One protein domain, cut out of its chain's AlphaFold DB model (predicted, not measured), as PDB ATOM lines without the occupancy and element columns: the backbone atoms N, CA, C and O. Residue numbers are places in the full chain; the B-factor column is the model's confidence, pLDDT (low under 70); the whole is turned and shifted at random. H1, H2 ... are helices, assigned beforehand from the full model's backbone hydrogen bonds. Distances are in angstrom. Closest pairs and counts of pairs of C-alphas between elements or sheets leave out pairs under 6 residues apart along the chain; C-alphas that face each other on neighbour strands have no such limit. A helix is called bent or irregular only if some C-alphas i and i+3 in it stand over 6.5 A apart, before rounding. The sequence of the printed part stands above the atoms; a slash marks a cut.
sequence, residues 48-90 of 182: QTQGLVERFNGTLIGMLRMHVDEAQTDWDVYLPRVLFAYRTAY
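This is residues 48 to 90 of the 182 residues of the protein "Integrase catalytic domain-containing protein" of Phytophthora fragariae (UniProt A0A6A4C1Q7). Two helices make an open V, with the later part of H1 packed on H2 and a loop of residues 66 to 74 folding the chain back at the closed end. The beginning of H1 sticks out beyond the contact: residues 48 to 55, of which 51 to 55 belong to H1, stand free. The printed part has 43 residues, with two named helices, H1 then H2, and no named strand; the class is all helix. It is only just loose, close to compact, with a radius of gyration of the C-alphas of 11.3 A and spans of 33 by 22 by 14 A.

H1, residues 51 to 65, touches H2, residues 75 to 88, with its residues 60 to 64 alone. The closest C-alphas of the two are those of Met 63 and Val 82, 6.6 A apart. Their lines stand at a steep tilt of 60 degrees, and they run opposite ways. Their centres are 11.9 A apart. Every O i to N i+4 pair is within hydrogen-bond range in H1, and 8 of 10 are in H2.

H1 begins with C-alpha 51 at (-21.757, 102.190, 68.025), ends with C-alpha 65 at (-9.898, 85.208, 67.541), and is 20.7 A long from first to last C-alpha. A short link of 9 residues leads to H2. H2 is 19.6 A long from first to last C-alpha and ends with C-alpha 88 at (-21.637, 86.098, 82.384). H2 is irregular, but only just: C-alphas 77 and 80 are 7.0 A apart.

The two C-alphas farthest apart are those of Thr 49 and Glu 70, at 33.2 A. The printed part has no cut. Mean pLDDT of the printed part is 87.2, and residues 48 to 49 are under 70.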
ATOM      1  N   GLN A  48     -22.870 106.817  65.543       54.97
ATOM      2  CA  GLN A  48     -23.135 106.871  66.987       54.97
ATOM      3  C   GLN A  48     -24.365 106.045  67.409       54.97
ATOM      4  O   GLN A  48     -24.362 105.442  68.481       54.97
ATOM      5  N   THR A  49     -25.392 105.943  66.552       57.47
ATOM      6  CA  THR A  49     -26.594 105.132  66.836       57.47
ATOM      7  C   THR A  49     -26.350 103.623  66.751       57.47
ATOM      8  O   THR A  49     -27.084 102.846  67.362       57.47
ATOM      9  N   GLN A  50     -25.305 103.199  66.035       70.81
ATOM     10  CA  GLN A  50     -24.915 101.796  65.856       70.81
ATOM     11  C   GLN A  50     -23.682 101.413  66.681       70.81
ATOM     12  O   GLN A  50     -23.401 100.227  66.852       70.81
ATOM     13  N   GLY A  51     -23.004 102.390  67.289       75.44
ATOM     14  CA  GLY A  51     -21.757 102.190  68.025       75.44
ATOM     15  C   GLY A  51     -21.843 101.208  69.200       75.44
ATOM     16  O   GLY A  51     -20.826 100.670  69.631       75.44
ATOM     17  N   LEU A  52     -23.030 100.927  69.751       79.38
ATOM     18  CA  LEU A  52     -23.195  99.839  70.729       79.38
ATOM     19  C   LEU A  52     -23.038  98.458  70.082       79.38
ATOM     20  O   LEU A  52     -22.319  97.614  70.613       79.38
ATOM     21  N   VAL A  53     -23.673  98.246  68.927       84.38
ATOM     22  CA  VAL A  53     -23.587  96.988  68.175       84.38
ATOM     23  C   VAL A  53     -22.190  96.818  67.587       84.38
ATOM     24  O   VAL A  53     -21.629  95.733  67.674       84.38
ATOM     25  N   GLU A  54     -21.587  97.885  67.064       85.19
ATOM     26  CA  GLU A  54     -20.222  97.840  66.524       85.19
ATOM     27  C   GLU A  54     -19.182  97.510  67.604       85.19
ATOM     28  O   GLU A  54     -18.354  96.622  67.403       85.19
ATOM     29  N   ARG A  55     -19.262  98.146  68.785       85.62
ATOM     30  CA  ARG A  55     -18.385  97.814  69.925       85.62
ATOM     31  C   ARG A  55     -18.571  96.375  70.389       85.62
ATOM     32  O   ARG A  55     -17.585  95.691  70.677       85.62
ATOM     33  N   PHE A  56     -19.817  95.906  70.447       88.69
ATOM     34  CA  PHE A  56     -20.102  94.512  70.763       88.69
ATOM     35  C   PHE A  56     -19.481  93.570  69.727       88.69
ATOM     36  O   PHE A  56     -18.759  92.654  70.111       88.69
ATOM     37  N   ASN A  57     -19.691  93.824  68.435       90.38
ATOM     38  CA  ASN A  57     -19.136  93.008  67.358       90.38
ATOM     39  C   ASN A  57     -17.604  92.975  67.412       90.38
ATOM     40  O   ASN A  57     -17.020  91.903  67.289       90.38
ATOM     41  N   GLY A  58     -16.949  94.112  67.667       90.31
ATOM     42  CA  GLY A  58     -15.497  94.167  67.858       90.31
ATOM     43  C   GLY A  58     -15.025  93.314  69.041       90.31
ATOM     44  O   GLY A  58     -14.073  92.548  68.907       90.31
ATOM     45  N   THR A  59     -15.736  93.379  70.170       91.19
ATOM     46  CA  THR A  59     -15.447  92.537  71.346       91.19
ATOM     47  C   THR A  59     -15.639  91.055  71.027       91.19
ATOM     48  O   THR A  59     -14.778  90.238  71.340       91.19
ATOM     49  N   LEU A  60     -16.742  90.707  70.361       92.69
ATOM     50  CA  LEU A  60     -17.077  89.337  69.982       92.69
ATOM     51  C   LEU A  60     -16.028  88.743  69.035       92.69
ATOM     52  O   LEU A  60     -15.570  87.625  69.257       92.69
ATOM     53  N   ILE A  61     -15.616  89.502  68.018       92.06
ATOM     54  CA  ILE A  61     -14.549  89.105  67.092       92.06
ATOM     55  C   ILE A  61     -13.233  88.921  67.853       92.06
ATOM     56  O   ILE A  61     -12.543  87.931  67.631       92.06
ATOM     57  N   GLY A  62     -12.897  89.831  68.772       91.69
ATOM     58  CA  GLY A  62     -11.703  89.716  69.610       91.69
ATOM     59  C   GLY A  62     -11.688  88.433  70.443       91.69
ATOM     60  O   GLY A  62     -10.693  87.717  70.439       91.69
ATOM     61  N   MET A  63     -12.808  88.100  71.088       92.50
ATOM     62  CA  MET A  63     -12.939  86.859  71.857       92.50
ATOM     63  C   MET A  63     -12.887  85.613  70.963       92.50
ATOM     64  O   MET A  63     -12.264  84.624  71.337       92.50
ATOM     65  N   LEU A  64     -13.515  85.645  69.783       92.81
ATOM     66  CA  LEU A  64     -13.478  84.525  68.838       92.81
ATOM     67  C   LEU A  64     -12.059  84.265  68.329       92.81
ATOM     68  O   LEU A  64     -11.633  83.116  68.322       92.81
ATOM     69  N   ARG A  65     -11.299  85.314  67.996       89.19
ATOM     70  CA  ARG A  65      -9.898  85.208  67.541       89.19
ATOM     71  C   ARG A  65      -8.979  84.470  68.515       89.19
ATOM     72  O   ARG A  65      -7.949  83.972  68.091       89.19
ATOM     73  N   MET A  66      -9.330  84.407  69.799       88.38
ATOM     74  CA  MET A  66      -8.560  83.667  70.804       88.38
ATOM     75  C   MET A  66      -8.830  82.154  70.795       88.38
ATOM     76  O   MET A  66      -8.112  81.415  71.463       88.38
ATOM     77  N   HIS A  67      -9.879  81.701  70.106       85.81
ATOM     78  CA  HIS A  67     -10.367  80.320  70.172       85.81
ATOM     79  C   HIS A  67     -10.478  79.619  68.820       85.81
ATOM     80  O   HIS A  67     -10.420  78.394  68.799       85.81
ATOM     81  N   VAL A  68     -10.671  80.368  67.735       88.12
ATOM     82  CA  VAL A  68     -10.790  79.801  66.388       88.12
ATOM     83  C   VAL A  68      -9.448  79.325  65.855       88.12
ATOM     84  O   VAL A  68      -8.402  79.872  66.218       88.12
ATOM     85  N   ASP A  69      -9.491  78.322  64.986       82.12
ATOM     86  CA  ASP A  69      -8.315  77.866  64.252       82.12
ATOM     87  C   ASP A  69      -7.749  78.956  63.316       82.12
ATOM     88  O   ASP A  69      -8.386  79.973  63.022       82.12
ATOM     89  N   GLU A  70      -6.522  78.753  62.824       80.81
ATOM     90  CA  GLU A  70      -5.884  79.698  61.891       80.81
ATOM     91  C   GLU A  70      -6.701  79.883  60.602       80.81
ATOM     92  O   GLU A  70      -6.697  80.964  60.014       80.81
ATOM     93  N   ALA A  71      -7.437  78.846  60.190       83.12
ATOM     94  CA  ALA A  71      -8.294  78.859  59.009       83.12
ATOM     95  C   ALA A  71      -9.672  79.514  59.249       83.12
ATOM     96  O   ALA A  71     -10.428  79.710  58.296       83.12
ATOM     97  N   GLN A  72      -9.999  79.868  60.495       84.31
ATOM     98  CA  GLN A  72     -11.281  80.408  60.955       84.31
ATOM     99  C   GLN A  72     -12.500  79.583  60.515       84.31
ATOM    100  O   GLN A  72     -13.560  80.140  60.217       84.31
ATOM    101  N   THR A  73     -12.371  78.259  60.459       89.38
ATOM    102  CA  THR A  73     -13.430  77.369  59.952       89.38
ATOM    103  C   THR A  73     -14.396  76.888  61.030       89.38
ATOM    104  O   THR A  73     -15.496  76.448  60.702       89.38
ATOM    105  N   ASP A  74     -14.027  77.026  62.303       91.31
ATOM    106  CA  ASP A  74     -14.744  76.479  63.462       91.31
ATOM    107  C   ASP A  74     -15.379  77.552  64.372       91.31
ATOM    108  O   ASP A  74     -15.814  77.281  65.499       91.31
ATOM    109  N   TRP A  75     -15.472  78.795  63.890       92.25
ATOM    110  CA  TRP A  75     -15.988  79.930  64.664       92.25
ATOM    111  C   TRP A  75     -17.426  79.740  65.156       92.25
ATOM    112  O   TRP A  75     -17.782  80.216  66.239       92.25
ATOM    113  N   ASP A  76     -18.258  79.035  64.396       91.81
ATOM    114  CA  ASP A  76     -19.650  78.749  64.731       91.81
ATOM    115  C   ASP A  76     -19.770  77.752  65.897       91.81
ATOM    116  O   ASP A  76     -20.686  77.875  66.716       91.81
ATOM    117  N   VAL A  77     -18.801  76.842  66.047       92.44
ATOM    118  CA  VAL A  77     -18.694  75.906  67.182       92.44
ATOM    119  C   VAL A  77     -18.366  76.646  68.485       92.44
ATOM    120  O   VAL A  77     -18.902  76.315  69.554       92.44
ATOM    121  N   TYR A  78     -17.515  77.674  68.416       91.75
ATOM    122  CA  TYR A  78     -17.125  78.481  69.579       91.75
ATOM    123  C   TYR A  78     -18.092  79.622  69.893       91.75
ATOM    124  O   TYR A  78     -18.165  80.049  71.051       91.75
ATOM    125  N   LEU A  79     -18.881  80.084  68.920       92.25
ATOM    126  CA  LEU A  79     -19.798  81.210  69.090       92.25
ATOM    127  C   LEU A  79     -20.714  81.078  70.327       92.25
ATOM    128  O   LEU A  79     -20.782  82.034  71.106       92.25
ATOM    129  N   PRO A  80     -21.382  79.936  70.603       91.94
ATOM    130  CA  PRO A  80     -22.209  79.797  71.802       91.94
ATOM    131  C   PRO A  80     -21.419  79.946  73.109       91.94
ATOM    132  O   PRO A  80     -21.944  80.516  74.070       91.94
ATOM    133  N   ARG A  81     -20.169  79.462  73.136       91.75
ATOM    134  CA  ARG A  81     -19.277  79.493  74.307       91.75
ATOM    135  C   ARG A  81     -18.819  80.919  74.590       91.75
ATOM    136  O   ARG A  81     -18.970  81.401  75.710       91.75
ATOM    137  N   VAL A  82     -18.364  81.619  73.551       93.88
ATOM    138  CA  VAL A  82     -17.948  83.024  73.633       93.88
ATOM    139  C   VAL A  82     -19.117  83.918  74.043       93.88
ATOM    140  O   VAL A  82     -18.983  84.736  74.951       93.88
ATOM    141  N   LEU A  83     -20.301  83.724  73.450       93.75
ATOM    142  CA  LEU A  83     -21.500  84.466  73.841       93.75
ATOM    143  C   LEU A  83     -21.905  84.188  75.290       93.75
ATOM    144  O   LEU A  83     -22.443  85.072  75.954       93.75
ATOM    145  N   PHE A  84     -21.732  82.960  75.786       92.75
ATOM    146  CA  PHE A  84     -21.975  82.662  77.196       92.75
ATOM    147  C   PHE A  84     -20.994  83.428  78.087       92.75
ATOM    148  O   PHE A  84     -21.458  84.217  78.903       92.75
ATOM    149  N   ALA A  85     -19.686  83.318  77.838       92.25
ATOM    150  CA  ALA A  85     -18.660  84.048  78.586       92.25
ATOM    151  C   ALA A  85     -18.898  85.570  78.589       92.25
ATOM    152  O   ALA A  85     -18.835  86.206  79.637       92.25
ATOM    153  N   TYR A  86     -19.261  86.149  77.440       93.38
ATOM    154  CA  TYR A  86     -19.592  87.573  77.336       93.38
ATOM    155  C   TYR A  86     -20.787  87.965  78.218       93.38
ATOM    156  O   TYR A  86     -20.772  89.020  78.850       93.38
ATOM    157  N   ARG A  87     -21.831  87.123  78.259       92.44
ATOM    158  CA  ARG A  87     -23.056  87.380  79.036       92.44
ATOM    159  C   ARG A  87     -22.859  87.210  80.540       92.44
ATOM    160  O   ARG A  87     -23.605  87.829  81.291       92.44
ATOM    161  N   THR A  88     -21.913  86.376  80.965       89.94
ATOM    162  CA  THR A  88     -21.637  86.098  82.384       89.94
ATOM    163  C   THR A  88     -20.489  86.933  82.953       89.94
ATOM    164  O   THR A  88     -20.287  86.936  84.160       89.94
ATOM    165  N   ALA A  89     -19.727  87.634  82.111       89.88
ATOM    166  CA  ALA A  89     -18.724  88.597  82.552       89.88
ATOM    167  C   ALA A  89     -19.379  89.903  83.032       89.88
ATOM    168  O   ALA A  89     -20.466  90.264  82.582       89.88
ATOM    169  N   TYR A  90     -18.705  90.624  83.929       87.56
ATOM    170  CA  TYR A  90     -19.139  91.941  84.400       87.56
ATOM    171  C   TYR A  90     -18.914  93.017  83.328       87.56
ATOM    172  O   TYR A  90     -17.842  93.077  82.720       87.56
TER     173      TYR A  90